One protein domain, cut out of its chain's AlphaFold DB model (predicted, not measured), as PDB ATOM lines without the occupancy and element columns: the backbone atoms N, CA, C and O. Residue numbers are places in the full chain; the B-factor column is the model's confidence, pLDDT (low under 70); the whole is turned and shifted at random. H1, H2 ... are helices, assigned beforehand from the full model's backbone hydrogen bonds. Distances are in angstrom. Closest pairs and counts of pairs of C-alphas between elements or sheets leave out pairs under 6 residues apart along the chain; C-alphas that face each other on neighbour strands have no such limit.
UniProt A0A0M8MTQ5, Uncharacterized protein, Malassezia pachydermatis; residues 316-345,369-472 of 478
ATOM      1  N   ALA A 316     192.206 185.681 143.544       56.59
ATOM      2  CA  ALA A 316     191.264 185.092 144.504       56.59
ATOM      3  C   ALA A 316     190.524 183.860 143.945       56.59
ATOM      4  O   ALA A 316     190.154 182.972 144.704       56.59
ATOM      5  N   GLN A 317     190.369 183.762 142.619       57.97
ATOM      6  CA  GLN A 317     189.778 182.596 141.948       57.97
ATOM      7  C   GLN A 317     190.679 181.345 141.952       57.97
ATOM      8  O   GLN A 317     190.203 180.269 141.604       57.97
ATOM      9  N   ALA A 318     191.958 181.471 142.324       54.06
ATOM     10  CA  ALA A 318     192.917 180.367 142.421       54.06
ATOM     11  C   ALA A 318     193.114 179.857 143.866       54.06
ATOM     12  O   ALA A 318     194.002 179.045 144.119       54.06
ATOM     13  N   HIS A 319     192.315 180.340 144.822       58.75
ATOM     14  CA  HIS A 319     192.366 179.936 146.229       58.75
ATOM     15  C   HIS A 319     191.127 179.115 146.619       58.75
ATOM     16  O   HIS A 319     190.077 179.209 145.986       58.75
ATOM     17  N   ALA A 320     191.259 178.279 147.654       54.16
ATOM     18  CA  ALA A 320     190.196 177.374 148.088       54.16
ATOM     19  C   ALA A 320     188.924 178.123 148.533       54.16
ATOM     20  O   ALA A 320     188.993 179.172 149.176       54.16
ATOM     21  N   SER A 321     187.762 177.531 148.237       58.47
ATOM     22  CA  SER A 321     186.426 178.150 148.334       58.47
ATOM     23  C   SER A 321     185.976 178.580 149.736       58.47
ATOM     24  O   SER A 321     184.988 179.295 149.874       58.47
ATOM     25  N   ILE A 322     186.686 178.159 150.784       54.16
ATOM     26  CA  ILE A 322     186.428 178.563 152.174       54.16
ATOM     27  C   ILE A 322     187.032 179.952 152.450       54.16
ATOM     28  O   ILE A 322     186.399 180.809 153.066       54.16
ATOM     29  N   HIS A 323     188.231 180.223 151.926       62.41
ATOM     30  CA  HIS A 323     188.938 181.493 152.146       62.41
ATOM     31  C   HIS A 323     188.328 182.630 151.342       62.41
ATOM     32  O   HIS A 323     188.265 183.771 151.799       62.41
ATOM     33  N   THR A 324     187.841 182.314 150.146       65.94
ATOM     34  CA  THR A 324     187.138 183.265 149.289       65.94
ATOM     35  C   THR A 324     185.829 183.745 149.924       65.94
ATOM     36  O   THR A 324     185.533 184.935 149.830       65.94
ATOM     37  N   ALA A 325     185.098 182.876 150.635       67.00
ATOM     38  CA  ALA A 325     183.898 183.232 151.397       67.00
ATOM     39  C   ALA A 325     184.203 184.239 152.524       67.00
ATOM     40  O   ALA A 325     183.563 185.288 152.614       67.00
ATOM     41  N   PHE A 326     185.244 183.990 153.327       69.94
ATOM     42  CA  PHE A 326     185.662 184.917 154.387       69.94
ATOM     43  C   PHE A 326     186.103 186.282 153.830       69.94
ATOM     44  O   PHE A 326     185.689 187.334 154.323       69.94
ATOM     45  N   LEU A 327     186.898 186.288 152.753       70.56
ATOM     46  CA  LEU A 327     187.346 187.526 152.106       70.56
ATOM     47  C   LEU A 327     186.171 188.317 151.500       70.56
ATOM     48  O   LEU A 327     186.167 189.547 151.588       70.56
ATOM     49  N   LEU A 328     185.153 187.643 150.944       74.88
ATOM     50  CA  LEU A 328     183.898 188.281 150.526       74.88
ATOM     51  C   LEU A 328     183.167 188.922 151.705       74.88
ATOM     52  O   LEU A 328     182.736 190.066 151.574       74.88
ATOM     53  N   GLN A 329     183.043 188.226 152.840       74.81
ATOM     54  CA  GLN A 329     182.359 188.748 154.024       74.81
ATOM     55  C   GLN A 329     183.043 190.017 154.547       74.81
ATOM     56  O   GLN A 329     182.388 191.047 154.695       74.81
ATOM     57  N   CYS A 330     184.370 190.001 154.729       73.88
ATOM     58  CA  CYS A 330     185.108 191.193 155.154       73.88
ATOM     59  C   CYS A 330     184.919 192.377 154.190       73.88
ATOM     60  O   CYS A 330     184.704 193.508 154.636       73.88
ATOM     61  N   LEU A 331     184.971 192.126 152.876       77.31
ATOM     62  CA  LEU A 331     184.749 193.152 151.853       77.31
ATOM     63  C   LEU A 331     183.311 193.681 151.873       77.31
ATOM     64  O   LEU A 331     183.122 194.896 151.829       77.31
ATOM     65  N   TYR A 332     182.313 192.803 151.983       79.19
ATOM     66  CA  TYR A 332     180.903 193.169 152.105       79.19
ATOM     67  C   TYR A 332     180.663 194.035 153.344       79.19
ATOM     68  O   TYR A 332     180.137 195.136 153.210       79.19
ATOM     69  N   ASP A 333     181.136 193.622 154.522       75.50
ATOM     70  CA  ASP A 333     180.969 194.380 155.766       75.50
ATOM     71  C   ASP A 333     181.707 195.726 155.732       75.50
ATOM     72  O   ASP A 333     181.241 196.718 156.297       75.50
ATOM     73  N   GLY A 334     182.872 195.799 155.081       71.81
ATOM     74  CA  GLY A 334     183.589 197.056 154.844       71.81
ATOM     75  C   GLY A 334     182.827 198.008 153.917       71.81
ATOM     76  O   GLY A 334     182.618 199.174 154.250       71.81
ATOM     77  N   ILE A 335     182.351 197.499 152.778       78.38
ATOM     78  CA  ILE A 335     181.622 198.273 151.764       78.38
ATOM     79  C   ILE A 335     180.235 198.697 152.281       78.38
ATOM     80  O   ILE A 335     179.818 199.839 152.071       78.38
ATOM     81  N   LEU A 336     179.558 197.839 153.047       77.94
ATOM     82  CA  LEU A 336     178.303 198.155 153.722       77.94
ATOM     83  C   LEU A 336     178.512 199.271 154.757       77.94
ATOM     84  O   LEU A 336     177.825 200.290 154.679       77.94
ATOM     85  N   ARG A 337     179.513 199.164 155.649       76.75
ATOM     86  CA  ARG A 337     179.873 200.244 156.594       76.75
ATOM     87  C   ARG A 337     180.199 201.557 155.880       76.75
ATOM     88  O   ARG A 337     179.756 202.616 156.325       76.75
ATOM     89  N   ALA A 338     180.902 201.516 154.750       72.88
ATOM     90  CA  ALA A 338     181.174 202.705 153.949       72.88
ATOM     91  C   ALA A 338     179.896 203.330 153.351       72.88
ATOM     92  O   ALA A 338     179.720 204.546 153.454       72.88
ATOM     93  N   THR A 339     178.952 202.535 152.822       71.88
ATOM     94  CA  THR A 339     177.641 203.072 152.389       71.88
ATOM     95  C   THR A 339     176.800 203.618 153.539       71.88
ATOM     96  O   THR A 339     176.119 204.626 153.368       71.88
ATOM     97  N   GLN A 340     176.863 203.012 154.728       69.25
ATOM     98  CA  GLN A 340     176.190 203.547 155.912       69.25
ATOM     99  C   GLN A 340     176.777 204.910 156.297       69.25
ATOM    100  O   GLN A 340     176.018 205.838 156.564       69.25
ATOM    101  N   ARG A 341     178.107 205.077 156.274       67.75
ATOM    102  CA  ARG A 341     178.754 206.372 156.555       67.75
ATOM    103  C   ARG A 341     178.451 207.438 155.497       67.75
ATOM    104  O   ARG A 341     178.268 208.594 155.869       67.75
ATOM    105  N   SER A 342     178.368 207.085 154.211       63.94
ATOM    106  CA  SER A 342     178.014 208.057 153.162       63.94
ATOM    107  C   SER A 342     176.531 208.455 153.193       63.94
ATOM    108  O   SER A 342     176.227 209.622 152.963       63.94
ATOM    109  N   ARG A 343     175.619 207.539 153.561       58.25
ATOM    110  CA  ARG A 343     174.189 207.844 153.787       58.25
ATOM    111  C   ARG A 343     173.941 208.646 155.071       58.25
ATOM    112  O   ARG A 343     173.210 209.627 155.026       58.25
ATOM    113  N   ARG A 344     174.620 208.320 156.180       52.44
ATOM    114  CA  ARG A 344     174.540 209.062 157.464       52.44
ATOM    115  C   ARG A 344     175.063 210.507 157.398       52.44
ATOM    116  O   ARG A 344     174.912 211.246 158.361       52.44
ATOM    117  N   ARG A 345     175.678 210.919 156.282       51.25
ATOM    118  CA  ARG A 345     175.996 212.325 155.966       51.25
ATOM    119  C   ARG A 345     174.863 213.064 155.228       51.25
ATOM    120  O   ARG A 345     175.092 214.185 154.781       51.25
ATOM    121  N   LEU A 369     198.448 181.619 149.048       41.62
ATOM    122  CA  LEU A 369     199.327 182.378 149.959       41.62
ATOM    123  C   LEU A 369     198.814 182.344 151.407       41.62
ATOM    124  O   LEU A 369     197.700 181.888 151.664       41.62
ATOM    125  N   ASP A 370     199.623 182.834 152.344       52.34
ATOM    126  CA  ASP A 370     199.229 182.947 153.743       52.34
ATOM    127  C   ASP A 370     197.939 183.757 153.884       52.34
ATOM    128  O   ASP A 370     197.807 184.870 153.357       52.34
ATOM    129  N   LEU A 371     196.967 183.155 154.573       54.41
ATOM    130  CA  LEU A 371     195.621 183.696 154.722       54.41
ATOM    131  C   LEU A 371     195.674 185.088 155.359       54.41
ATOM    132  O   LEU A 371     195.029 186.016 154.877       54.41
ATOM    133  N   ASP A 372     196.526 185.236 156.368       57.59
ATOM    134  CA  ASP A 372     196.729 186.453 157.143       57.59
ATOM    135  C   ASP A 372     197.210 187.611 156.260       57.59
ATOM    136  O   ASP A 372     196.730 188.729 156.410       57.59
ATOM    137  N   ALA A 373     198.066 187.358 155.262       60.25
ATOM    138  CA  ALA A 373     198.502 188.386 154.316       60.25
ATOM    139  C   ALA A 373     197.352 188.856 153.403       60.25
ATOM    140  O   ALA A 373     197.243 190.045 153.097       60.25
ATOM    141  N   TRP A 374     196.455 187.953 152.991       64.31
ATOM    142  CA  TRP A 374     195.250 188.318 152.237       64.31
ATOM    143  C   TRP A 374     194.215 189.051 153.097       64.31
ATOM    144  O   TRP A 374     193.642 190.048 152.645       64.31
ATOM    145  N   GLN A 375     194.000 188.599 154.333       65.50
ATOM    146  CA  GLN A 375     193.123 189.260 155.298       65.50
ATOM    147  C   GLN A 375     193.652 190.655 155.650       65.50
ATOM    148  O   GLN A 375     192.899 191.621 155.583       65.50
ATOM    149  N   GLU A 376     194.948 190.797 155.931       68.12
ATOM    150  CA  GLU A 376     195.607 192.073 156.221       68.12
ATOM    151  C   GLU A 376     195.493 193.045 155.032       68.12
ATOM    152  O   GLU A 376     195.194 194.223 155.231       68.12
ATOM    153  N   LEU A 377     195.639 192.566 153.789       67.75
ATOM    154  CA  LEU A 377     195.400 193.369 152.582       67.75
ATOM    155  C   LEU A 377     193.936 193.830 152.452       67.75
ATOM    156  O   LEU A 377     193.698 194.975 152.065       67.75
ATOM    157  N   VAL A 378     192.954 192.986 152.784       71.88
ATOM    158  CA  VAL A 378     191.522 193.349 152.756       71.88
ATOM    159  C   VAL A 378     191.148 194.293 153.903       71.88
ATOM    160  O   VAL A 378     190.473 195.297 153.676       71.88
ATOM    161  N   VAL A 379     191.635 194.047 155.118       72.50
ATOM    162  CA  VAL A 379     191.438 194.932 156.275       72.50
ATOM    163  C   VAL A 379     192.069 196.298 156.006       72.50
ATOM    164  O   VAL A 379     191.408 197.322 156.190       72.50
ATOM    165  N   ARG A 380     193.292 196.343 155.458       70.69
ATOM    166  CA  ARG A 380     193.925 197.596 155.023       70.69
ATOM    167  C   ARG A 380     193.172 198.266 153.873       70.69
ATOM    168  O   ARG A 380     193.147 199.496 153.838       70.69
ATOM    169  N   LEU A 381     192.534 197.523 152.957       73.56
ATOM    170  CA  LEU A 381     191.689 198.100 151.891       73.56
ATOM    171  C   LEU A 381     190.565 198.943 152.493       73.56
ATOM    172  O   LEU A 381     190.337 200.079 152.075       73.56
ATOM    173  N   ILE A 382     189.893 198.376 153.492       73.06
ATOM    174  CA  ILE A 382     188.768 198.993 154.188       73.06
ATOM    175  C   ILE A 382     189.268 200.171 155.034       73.06
ATOM    176  O   ILE A 382     188.696 201.252 154.950       73.06
ATOM    177  N   GLN A 383     190.389 200.021 155.749       74.06
ATOM    178  CA  GLN A 383     191.017 201.113 156.506       74.06
ATOM    179  C   GLN A 383     191.433 202.299 155.617       74.06
ATOM    180  O   GLN A 383     191.186 203.440 155.994       74.06
ATOM    181  N   LEU A 384     192.015 202.071 154.431       68.75
ATOM    182  CA  LEU A 384     192.338 203.154 153.488       68.75
ATOM    183  C   LEU A 384     191.086 203.807 152.897       68.75
ATOM    184  O   LEU A 384     191.037 205.031 152.770       68.75
ATOM    185  N   GLY A 385     190.073 203.009 152.549       67.31
ATOM    186  CA  GLY A 385     188.778 203.530 152.115       67.31
ATOM    187  C   GLY A 385     188.159 204.443 153.177       67.31
ATOM    188  O   GLY A 385     187.727 205.552 152.857       67.31
ATOM    189  N   ASP A 386     188.182 204.007 154.436       69.19
ATOM    190  CA  ASP A 386     187.680 204.747 155.593       69.19
ATOM    191  C   ASP A 386     188.479 206.038 155.847       69.19
ATOM    192  O   ASP A 386     187.876 207.103 155.980       69.19
ATOM    193  N   GLN A 387     189.818 205.978 155.839       73.94
ATOM    194  CA  GLN A 387     190.707 207.140 156.021       73.94
ATOM    195  C   GLN A 387     190.470 208.244 154.983       73.94
ATOM    196  O   GLN A 387     190.545 209.428 155.309       73.94
ATOM    197  N   TYR A 388     190.167 207.870 153.738       68.81
ATOM    198  CA  TYR A 388     189.879 208.813 152.656       68.81
ATOM    199  C   TYR A 388     188.378 208.989 152.375       68.81
ATOM    200  O   TYR A 388     188.012 209.541 151.337       68.81
ATOM    201  N   ALA A 389     187.519 208.555 153.306       61.88
ATOM    202  CA  ALA A 389     186.066 208.718 153.283       61.88
ATOM    203  C   ALA A 389     185.408 208.345 151.938       61.88
ATOM    204  O   ALA A 389     184.531 209.064 151.453       61.88
ATOM    205  N   TYR A 390     185.833 207.236 151.319       73.94
ATOM    206  CA  TYR A 390     185.336 206.842 149.998       73.94
ATOM    207  C   TYR A 390     183.819 206.595 149.990       73.94
ATOM    208  O   TYR A 390     183.187 206.343 151.019       73.94
ATOM    209  N   HIS A 391     183.209 206.687 148.811       73.62
ATOM    210  CA  HIS A 391     181.774 206.476 148.636       73.62
ATOM    211  C   HIS A 391     181.572 205.305 147.673       73.62
ATOM    212  O   HIS A 391     181.849 205.478 146.484       73.62
ATOM    213  N   PRO A 392     181.144 204.119 148.151       73.06
ATOM    214  CA  PRO A 392     180.881 202.979 147.283       73.06
ATOM    215  C   PRO A 392     179.855 203.348 146.219       73.06
ATOM    216  O   PRO A 392     178.785 203.869 146.539       73.06
ATOM    217  N   ASP A 393     180.185 203.085 144.962       75.62
ATOM    218  CA  ASP A 393     179.292 203.340 143.842       75.62
ATOM    219  C   ASP A 393     178.630 202.046 143.357       75.62
ATOM    220  O   ASP A 393     178.887 200.940 143.841       75.62
ATOM    221  N   VAL A 394     177.779 202.190 142.346       72.31
ATOM    222  CA  VAL A 394     177.136 201.067 141.662       72.31
ATOM    223  C   VAL A 394     178.179 200.080 141.110       72.31
ATOM    224  O   VAL A 394     177.938 198.875 141.152       72.31
ATOM    225  N   THR A 395     179.361 200.535 140.665       70.75
ATOM    226  CA  THR A 395     180.409 199.619 140.184       70.75
ATOM    227  C   THR A 395     181.131 198.865 141.309       70.75
ATOM    228  O   THR A 395     181.457 197.694 141.105       70.75
ATOM    229  N   THR A 396     181.284 199.440 142.514       74.81
ATOM    230  CA  THR A 396     181.736 198.702 143.714       74.81
ATOM    231  C   THR A 396     180.804 197.521 144.019       74.81
ATOM    232  O   THR A 396     181.262 196.388 144.178       74.81
ATOM    233  N   TRP A 397     179.488 197.760 144.052       77.88
ATOM    234  CA  TRP A 397     178.496 196.718 144.349       77.88
ATOM    235  C   TRP A 397     178.366 195.674 143.231       77.88
ATOM    236  O   TRP A 397     178.220 194.484 143.508       77.88
ATOM    237  N   GLN A 398     178.490 196.078 141.965       76.88
ATOM    238  CA  GLN A 398     178.503 195.139 140.837       76.88
ATOM    239  C   GLN A 398     179.735 194.234 140.837       76.88
ATOM    240  O   GLN A 398     179.608 193.051 140.520       76.88
ATOM    241  N   TRP A 399     180.906 194.752 141.225       79.25
ATOM    242  CA  TRP A 399     182.090 193.919 141.436       79.25
ATOM    243  C   TRP A 399     181.852 192.909 142.567       79.25
ATOM    244  O   TRP A 399     182.124 191.728 142.371       79.25
ATOM    245  N   LEU A 400     181.263 193.330 143.696       78.06
ATOM    246  CA  LEU A 400     180.920 192.434 144.810       78.06
ATOM    247  C   LEU A 400     179.999 191.283 144.376       78.06
ATOM    248  O   LEU A 400     180.265 190.132 144.707       78.06
ATOM    249  N   VAL A 401     178.949 191.566 143.596       78.94
ATOM    250  CA  VAL A 401     178.037 190.536 143.060       78.94
ATOM    251  C   VAL A 401     178.753 189.592 142.082       78.94
ATOM    252  O   VAL A 401     178.544 188.378 142.126       78.94
ATOM    253  N   GLN A 402     179.625 190.112 141.213       77.12
ATOM    254  CA  GLN A 402     180.413 189.297 140.273       77.12
ATOM    255  C   GLN A 402     181.522 188.480 140.953       77.12
ATOM    256  O   GLN A 402     181.905 187.435 140.431       77.12
ATOM    257  N   ALA A 403     182.029 188.929 142.102       75.06
ATOM    258  CA  ALA A 403     182.902 188.144 142.962       75.06
ATOM    259  C   ALA A 403     182.091 187.037 143.654       75.06
ATOM    260  O   ALA A 403     182.331 185.862 143.394       75.06
ATOM    261  N   ALA A 404     181.056 187.394 144.424       76.06
ATOM    262  CA  ALA A 404     180.234 186.458 145.198       76.06
ATOM    263  C   ALA A 404     179.639 185.315 144.356       76.06
ATOM    264  O   ALA A 404     179.716 184.153 144.749       76.06
ATOM    265  N   THR A 405     179.129 185.615 143.156       74.56
ATOM    266  CA  THR A 405     178.609 184.596 142.223       74.56
ATOM    267  C   THR A 405     179.650 183.557 141.789       74.56
ATOM    268  O   THR A 405     179.257 182.429 141.509       74.56
ATOM    269  N   ARG A 406     180.945 183.909 141.759       75.81
ATOM    270  CA  ARG A 406     182.053 183.081 141.235       75.81
ATOM    271  C   ARG A 406     182.975 182.481 142.296       75.81
ATOM    272  O   ARG A 406     183.699 181.542 141.992       75.81
ATOM    273  N   TRP A 407     183.052 183.102 143.468       71.31
ATOM    274  CA  TRP A 407     184.071 182.833 144.488       71.31
ATOM    275  C   TRP A 407     183.582 181.893 145.589       71.31
ATOM    276  O   TRP A 407     184.368 181.095 146.089       71.31
ATOM    277  N   ASP A 408     182.310 182.002 145.970       71.25
ATOM    278  CA  ASP A 408     181.694 181.164 146.994       71.25
ATOM    279  C   ASP A 408     180.311 180.707 146.524       71.25
ATOM    280  O   ASP A 408     179.365 181.494 146.475       71.25
ATOM    281  N   LEU A 409     180.207 179.422 146.175       70.56
ATOM    282  CA  LEU A 409     178.963 178.761 145.771       70.56
ATOM    283  C   LEU A 409     178.053 178.403 146.960       70.56
ATOM    284  O   LEU A 409     176.892 178.082 146.736       70.56
ATOM    285  N   ARG A 410     178.548 178.457 148.204       68.94
ATOM    286  CA  ARG A 410     177.793 178.106 149.419       68.94
ATOM    287  C   ARG A 410     176.990 179.279 149.986       68.94
ATOM    288  O   ARG A 410     176.030 179.038 150.704       68.94
ATOM    289  N   MET A 411     177.347 180.524 149.650       71.12
ATOM    290  CA  MET A 411     176.616 181.719 150.094       71.12
ATOM    291  C   MET A 411     175.128 181.687 149.691       71.12
ATOM    292  O   MET A 411     174.809 181.411 148.527       71.12
ATOM    293  N   ASP A 412     174.243 182.039 150.628       78.06
ATOM    294  CA  ASP A 412     172.785 182.005 150.453       78.06
ATOM    295  C   ASP A 412     172.280 182.790 149.235       78.06
ATOM    296  O   ASP A 412     172.692 183.925 148.960       78.06
ATOM    297  N   SER A 413     171.247 182.264 148.572       77.12
ATOM    298  CA  SER A 413     170.564 183.008 147.510       77.12
ATOM    299  C   SER A 413     169.955 184.327 148.000       77.12
ATOM    300  O   SER A 413     169.907 185.300 147.246       77.12
ATOM    301  N   HIS A 414     169.523 184.401 149.263       78.31
ATOM    302  CA  HIS A 414     168.958 185.622 149.843       78.31
ATOM    303  C   HIS A 414     169.997 186.750 149.966       78.31
ATOM    304  O   HIS A 414     169.711 187.894 149.605       78.31
ATOM    305  N   THR A 415     171.223 186.445 150.406       75.44
ATOM    306  CA  THR A 415     172.293 187.450 150.524       75.44
ATOM    307  C   THR A 415     172.801 187.885 149.148       75.44
ATOM    308  O   THR A 415     173.006 189.082 148.940       75.44
ATOM    309  N   LEU A 416     172.860 186.978 148.158       77.81
ATOM    310  CA  LEU A 416     173.063 187.350 146.748       77.81
ATOM    311  C   LEU A 416     172.002 188.343 146.247       77.81
ATOM    312  O   LEU A 416     172.357 189.344 145.624       77.81
ATOM    313  N   TRP A 417     170.714 188.108 146.523       78.62
ATOM    314  CA  TRP A 417     169.640 189.029 146.125       78.62
ATOM    315  C   TRP A 417     169.713 190.385 146.845       78.62
ATOM    316  O   TRP A 417     169.432 191.411 146.221       78.62
ATOM    317  N   HIS A 418     170.148 190.421 148.107       80.94
ATOM    318  CA  HIS A 418     170.393 191.670 148.836       80.94
ATOM    319  C   HIS A 418     171.584 192.460 148.257       80.94
ATOM    320  O   HIS A 418     171.483 193.660 148.013       80.94
ATOM    321  N   MET A 419     172.698 191.794 147.936       76.06
ATOM    322  CA  MET A 419     173.823 192.435 147.237       76.06
ATOM    323  C   MET A 419     173.416 192.924 145.836       76.06
ATOM    324  O   MET A 419     173.843 193.993 145.399       76.06
ATOM    325  N   ALA A 420     172.553 192.175 145.142       78.75
ATOM    326  CA  ALA A 420     172.027 192.542 143.832       78.75
ATOM    327  C   ALA A 420     171.118 193.781 143.863       78.75
ATOM    328  O   ALA A 420     171.193 194.591 142.939       78.75
ATOM    329  N   SER A 421     170.291 193.964 144.900       79.56
ATOM    330  CA  SER A 421     169.435 195.153 145.015       79.56
ATOM    331  C   SER A 421     170.255 196.426 145.262       79.56
ATOM    332  O   SER A 421     169.965 197.458 144.661       79.56
ATOM    333  N   LEU A 422     171.343 196.339 146.036       75.06
ATOM    334  CA  LEU A 422     172.309 197.434 146.224       75.06
ATOM    335  C   LEU A 422     173.137 197.737 144.955       75.06
ATOM    336  O   LEU A 422     173.592 198.865 144.766       75.06
ATOM    337  N   ALA A 423     173.303 196.755 144.062       71.88
ATOM    338  CA  ALA A 423     174.039 196.871 142.799       71.88
ATOM    339  C   ALA A 423     173.208 197.402 141.604       71.88
ATOM    340  O   ALA A 423     173.745 197.567 140.498       71.88
ATOM    341  N   VAL A 424     171.912 197.667 141.799       73.56
ATOM    342  CA  VAL A 424     170.988 198.183 140.774       73.56
ATOM    343  C   VAL A 424     170.537 199.601 141.153       73.56
ATOM    344  O   VAL A 424     170.018 199.796 142.247       73.56
ATOM    345  N   PRO A 425     170.673 200.613 140.270       64.69
ATOM    346  CA  PRO A 425     170.182 201.956 140.571       64.69
ATOM    347  C   PRO A 425     168.654 201.973 140.723       64.69
ATOM    348  O   PRO A 425     167.947 201.467 139.847       64.69
ATOM    349  N   SER A 426     168.154 202.610 141.787       60.09
ATOM    350  CA  SER A 426     166.721 202.697 142.117       60.09
ATOM    351  C   SER A 426     165.879 203.414 141.054       60.09
ATOM    352  O   SER A 426     164.678 203.184 140.948       60.09
ATOM    353  N   SER A 427     166.502 204.276 140.248       58.81
ATOM    354  CA  SER A 427     165.869 204.952 139.117       58.81
ATOM    355  C   SER A 427     165.473 203.975 137.994       58.81
ATOM    356  O   SER A 427     166.074 202.900 137.851       58.81
ATOM    357  N   PRO A 428     164.511 204.333 137.120       61.41
ATOM    358  CA  PRO A 428     164.376 203.669 135.824       61.41
ATOM    359  C   PRO A 428     165.677 203.822 135.006       61.41
ATOM    360  O   PRO A 428     166.410 204.793 135.199       61.41
ATOM    361  N   PRO A 429     166.008 202.882 134.099       64.12
ATOM    362  CA  PRO A 429     167.197 203.003 133.257       64.12
ATOM    363  C   PRO A 429     167.035 204.182 132.287       64.12
ATOM    364  O   PRO A 429     166.081 204.212 131.510       64.12
ATOM    365  N   VAL A 430     167.961 205.143 132.325       59.12
ATOM    366  CA  VAL A 430     167.861 206.397 131.555       59.12
ATOM    367  C   VAL A 430     168.578 206.277 130.206       59.12
ATOM    368  O   VAL A 430     168.215 206.955 129.247       59.12
ATOM    369  N   GLY A 431     169.566 205.380 130.091       65.88
ATOM    370  CA  GLY A 431     170.300 205.151 128.846       65.88
ATOM    371  C   GLY A 431     170.577 203.687 128.501       65.88
ATOM    372  O   GLY A 431     170.500 202.779 129.328       65.88
ATOM    373  N   ALA A 432     170.999 203.462 127.252       62.88
ATOM    374  CA  ALA A 432     171.369 202.139 126.728       62.88
ATOM    375  C   ALA A 432     172.598 201.501 127.418       62.88
ATOM    376  O   ALA A 432     172.870 200.314 127.236       62.88
ATOM    377  N   GLN A 433     173.353 202.278 128.205       64.00
ATOM    378  CA  GLN A 433     174.405 201.745 129.073       64.00
ATOM    379  C   GLN A 433     173.808 201.137 130.352       64.00
ATOM    380  O   GLN A 433     174.204 200.032 130.713       64.00
ATOM    381  N   ASP A 434     172.795 201.766 130.962       67.56
ATOM    382  CA  ASP A 434     172.116 201.252 132.163       67.56
ATOM    383  C   ASP A 434     171.366 199.948 131.886       67.56
ATOM    384  O   ASP A 434     171.438 199.010 132.680       67.56
ATOM    385  N   THR A 435     170.651 199.868 130.758       74.25
ATOM    386  CA  THR A 435     169.932 198.644 130.364       74.25
ATOM    387  C   THR A 435     170.907 197.497 130.121       74.25
ATOM    388  O   THR A 435     170.713 196.402 130.648       74.25
ATOM    389  N   LYS A 436     172.014 197.757 129.410       74.38
ATOM    390  CA  LYS A 436     173.087 196.778 129.203       74.38
ATOM    391  C   LYS A 436     173.735 196.347 130.523       74.38
ATOM    392  O   LYS A 436     173.953 195.154 130.705       74.38
ATOM    393  N   MET A 437     174.008 197.289 131.426       73.75
ATOM    394  CA  MET A 437     174.608 197.054 132.743       73.75
ATOM    395  C   MET A 437     173.717 196.161 133.622       73.75
ATOM    396  O   MET A 437     174.178 195.124 134.104       73.75
ATOM    397  N   ARG A 438     172.426 196.505 133.760       79.88
ATOM    398  CA  ARG A 438     171.433 195.695 134.493       79.88
ATOM    399  C   ARG A 438     171.300 194.302 133.877       79.88
ATOM    400  O   ARG A 438     171.372 193.315 134.600       79.88
ATOM    401  N   HIS A 439     171.207 194.210 132.549       83.25
ATOM    402  CA  HIS A 439     171.194 192.929 131.841       83.25
ATOM    403  C   HIS A 439     172.439 192.082 132.146       83.25
ATOM    404  O   HIS A 439     172.308 190.891 132.415       83.25
ATOM    405  N   THR A 440     173.649 192.658 132.120       82.69
ATOM    406  CA  THR A 440     174.875 191.902 132.434       82.69
ATOM    407  C   THR A 440     174.922 191.429 133.883       82.69
ATOM    408  O   THR A 440     175.301 190.283 134.103       82.69
ATOM    409  N   LEU A 441     174.481 192.245 134.850       83.12
ATOM    410  CA  LEU A 441     174.398 191.835 136.256       83.12
ATOM    411  C   LEU A 441     173.395 190.686 136.443       83.12
ATOM    412  O   LEU A 441     173.756 189.653 137.008       83.12
ATOM    413  N   TYR A 442     172.172 190.820 135.924       88.62
ATOM    414  CA  TYR A 442     171.154 189.775 136.054       88.62
ATOM    415  C   TYR A 442     171.545 188.477 135.335       88.62
ATOM    416  O   TYR A 442     171.258 187.402 135.848       88.62
ATOM    417  N   MET A 443     172.270 188.544 134.212       86.44
ATOM    418  CA  MET A 443     172.824 187.348 133.566       86.44
ATOM    419  C   MET A 443     173.960 186.704 134.379       86.44
ATOM    420  O   MET A 443     174.012 185.479 134.455       86.44
ATOM    421  N   SER A 444     174.836 187.482 135.032       83.50
ATOM    422  CA  SER A 444     175.846 186.907 135.942       83.50
ATOM    423  C   SER A 444     175.228 186.281 137.197       83.50
ATOM    424  O   SER A 444     175.693 185.234 137.639       83.50
ATOM    425  N   LEU A 445     174.146 186.862 137.725       86.12
ATOM    426  CA  LEU A 445     173.356 186.270 138.808       86.12
ATOM    427  C   LEU A 445     172.677 184.975 138.359       86.12
ATOM    428  O   LEU A 445     172.791 183.973 139.049       86.12
ATOM    429  N   ALA A 446     172.029 184.964 137.191       86.06
ATOM    430  CA  ALA A 446     171.370 183.772 136.658       86.06
ATOM    431  C   ALA A 446     172.346 182.592 136.506       86.06
ATOM    432  O   ALA A 446     172.051 181.499 136.986       86.06
ATOM    433  N   ALA A 447     173.534 182.835 135.940       84.44
ATOM    434  CA  ALA A 447     174.596 181.832 135.850       84.44
ATOM    435  C   ALA A 447     175.097 181.380 137.238       84.44
ATOM    436  O   ALA A 447     175.259 180.185 137.476       84.44
ATOM    437  N   GLY A 448     175.285 182.317 138.176       82.19
ATOM    438  CA  GLY A 448     175.694 182.011 139.550       82.19
ATOM    439  C   GLY A 448     174.656 181.211 140.348       82.19
ATOM    440  O   GLY A 448     175.042 180.391 141.174       82.19
ATOM    441  N   PHE A 449     173.356 181.401 140.093       85.44
ATOM    442  CA  PHE A 449     172.280 180.594 140.679       85.44
ATOM    443  C   PHE A 449     172.169 179.212 140.022       85.44
ATOM    444  O   PHE A 449     171.983 178.222 140.725       85.44
ATOM    445  N   GLN A 450     172.366 179.107 138.700       86.19
ATOM    446  CA  GLN A 450     172.446 177.812 138.007       86.19
ATOM    447  C   GLN A 450     173.592 176.948 138.545       86.19
ATOM    448  O   GLN A 450     173.386 175.768 138.807       86.19
ATOM    449  N   GLN A 451     174.768 177.538 138.794       82.75
ATOM    450  CA  GLN A 451     175.912 176.845 139.408       82.75
ATOM    451  C   GLN A 451     175.660 176.383 140.858       82.75
ATOM    452  O   GLN A 451     176.410 175.554 141.365       82.75
ATOM    453  N   ARG A 452     174.601 176.881 141.514       78.81
ATOM    454  CA  ARG A 452     174.148 176.479 142.863       78.81
ATOM    455  C   ARG A 452     172.894 175.601 142.844       78.81
ATOM    456  O   ARG A 452     172.333 175.323 143.895       78.81
ATOM    457  N   CYS A 453     172.419 175.209 141.661       82.19
ATOM    458  CA  CYS A 453     171.153 174.499 141.453       82.19
ATOM    459  C   CYS A 453     169.877 175.238 141.928       82.19
ATOM    460  O   CYS A 453     168.792 174.655 141.895       82.19
ATOM    461  N   ASP A 454     169.942 176.532 142.278       85.88
ATOM    462  CA  ASP A 454     168.752 177.338 142.596       85.88
ATOM    463  C   ASP A 454     168.024 177.744 141.304       85.88
ATOM    464  O   ASP A 454     168.204 178.828 140.736       85.88
ATOM    465  N   THR A 455     167.180 176.831 140.826       86.19
ATOM    466  CA  THR A 455     166.385 177.014 139.606       86.19
ATOM    467  C   THR A 455     165.392 178.175 139.707       86.19
ATOM    468  O   THR A 455     165.097 178.807 138.690       86.19
ATOM    469  N   ASN A 456     164.911 178.514 140.907       88.75
ATOM    470  CA  ASN A 456     163.914 179.564 141.113       88.75
ATOM    471  C   ASN A 456     164.550 180.959 141.060       88.75
ATOM    472  O   ASN A 456     164.080 181.820 140.306       88.75
ATOM    473  N   SER A 457     165.670 181.176 141.755       86.62
ATOM    474  CA  SER A 457     166.448 182.413 141.623       86.62
ATOM    475  C   SER A 457     167.042 182.560 140.223       86.62
ATOM    476  O   SER A 457     167.010 183.662 139.671       86.62
ATOM    477  N   ALA A 458     167.496 181.472 139.588       87.19
ATOM    478  CA  ALA A 458     167.951 181.510 138.199       87.19
ATOM    479  C   ALA A 458     166.840 181.983 137.240       87.19
ATOM    480  O   ALA A 458     167.044 182.936 136.485       87.19
ATOM    481  N   ARG A 459     165.640 181.384 137.308       88.69
ATOM    482  CA  ARG A 459     164.465 181.797 136.511       88.69
ATOM    483  C   ARG A 459     164.099 183.266 136.758       88.69
ATOM    484  O   ARG A 459     163.906 184.015 135.799       88.69
ATOM    485  N   ARG A 460     164.076 183.710 138.022       90.75
ATOM    486  CA  ARG A 460     163.812 185.111 138.408       90.75
ATOM    487  C   ARG A 460     164.853 186.077 137.829       90.75
ATOM    488  O   ARG A 460     164.486 187.120 137.288       90.75
ATOM    489  N   ALA A 461     166.137 185.725 137.888       88.12
ATOM    490  CA  ALA A 461     167.223 186.527 137.328       88.12
ATOM    491  C   ALA A 461     167.147 186.617 135.792       88.12
ATOM    492  O   ALA A 461     167.258 187.716 135.243       88.12
ATOM    493  N   TYR A 462     166.851 185.516 135.090       88.75
ATOM    494  CA  TYR A 462     166.601 185.542 133.643       88.75
ATOM    495  C   TYR A 462     165.398 186.418 133.260       88.75
ATOM    496  O   TYR A 462     165.491 187.195 132.306       88.75
ATOM    497  N   ALA A 463     164.292 186.355 134.010       87.44
ATOM    498  CA  ALA A 463     163.133 187.221 133.796       87.44
ATOM    499  C   ALA A 463     163.494 188.715 133.926       87.44
ATOM    500  O   ALA A 463     163.189 189.500 133.026       87.44
ATOM    501  N   LEU A 464     164.212 189.105 134.987       86.81
ATOM    502  CA  LEU A 464     164.681 190.484 135.178       86.81
ATOM    503  C   LEU A 464     165.672 190.922 134.083       86.81
ATOM    504  O   LEU A 464     165.585 192.047 133.578       86.81
ATOM    505  N   ALA A 465     166.562 190.030 133.636       85.62
ATOM    506  CA  ALA A 465     167.455 190.293 132.508       85.62
ATOM    507  C   ALA A 465     166.669 190.576 131.213       85.62
ATOM    508  O   ALA A 465     166.946 191.565 130.529       85.62
ATOM    509  N   GLN A 466     165.648 189.772 130.895       84.88
ATOM    510  CA  GLN A 466     164.793 189.985 129.720       84.88
ATOM    511  C   GLN A 466     163.975 191.283 129.823       84.88
ATOM    512  O   GLN A 466     163.933 192.062 128.867       84.88
ATOM    513  N   GLN A 467     163.392 191.581 130.988       82.88
ATOM    514  CA  GLN A 467     162.685 192.846 131.230       82.88
ATOM    515  C   GLN A 467     163.605 194.065 131.033       82.88
ATOM    516  O   GLN A 467     163.192 195.053 130.422       82.88
ATOM    517  N   SER A 468     164.872 193.978 131.459       77.19
ATOM    518  CA  SER A 468     165.853 195.061 131.289       77.19
ATOM    519  C   SER A 468     166.224 195.357 129.826       77.19
ATOM    520  O   SER A 468     166.614 196.483 129.528       77.19
ATOM    521  N   ARG A 469     166.036 194.403 128.894       71.06
ATOM    522  CA  ARG A 469     166.132 194.662 127.441       71.06
ATOM    523  C   ARG A 469     164.887 195.340 126.874       71.06
ATOM    524  O   ARG A 469     165.009 196.166 125.977       71.06
ATOM    525  N   ARG A 470     163.694 194.965 127.355       64.25
ATOM    526  CA  ARG A 470     162.406 195.402 126.783       64.25
ATOM    527  C   ARG A 470     162.087 196.874 127.075       64.25
ATOM    528  O   ARG A 470     161.420 197.514 126.270       64.25
ATOM    529  N   ARG A 471     162.589 197.441 128.179       54.00
ATOM    530  CA  ARG A 471     162.398 198.862 128.535       54.00
ATOM    531  C   ARG A 471     163.400 199.803 127.849       54.00
ATOM    532  O   ARG A 471     164.160 200.503 128.511       54.00
ATOM    533  N   VAL A 472     163.348 199.858 126.519       47.41
ATOM    534  CA  VAL A 472     163.774 201.040 125.751       47.41
ATOM    535  C   VAL A 472     162.555 201.533 124.969       47.41
ATOM    536  O   VAL A 472     162.360 201.107 123.829       47.41
TER     537      VAL A 472
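What this domain is: This is residues 316 to 345 and 369 to 472 of the 478 residues of an uncharacterized protein of Malassezia pachydermatis (UniProt A0A0M8MTQ5). Six helices, neighbours nearly aligned, make a slab: H2, H1 and H3 side by side, then H3, H4 and H5 as an up-and-down bundle, each running against the one before, with H6 covering H5. The printed part has 134 residues with six named helices, all helix in class. It is compact, radius of gyration of the C-alphas 15.8 A, spanning 45 by 38 by 21 A.

Where its parts are: Find C-alpha 321 at (186.426, 178.150, 148.334); H1 runs 32.6 A to residue 343. Then come H2, residues 371 to 387, H3, 394 to 407, H4, 413 to 422, H5, 432 to 450, and H6, 455 to 470, ending at (162.406, 195.402, 126.783).

How they stand to each other: The hub H3 touches H1, C-alphas 407 and 324 closest at 5.7 A. H1 touches H2, closest C-alphas 334 and 382, 5.6 A. H5 and H6, a hairpin, touch, closest C-alphas 446 and 458, 4.4 A. Every O i to N i+4 pair in H2, H4, H5 and H6 is within hydrogen-bond range; H1 has 18 of 19, H3 9 of 10.

The domain as a whole: Across the cut, residues 346 to 368, C-alphas 345 and 369 are 38.4 A apart. No link printed whole is long; 45 residues have pLDDT under 70.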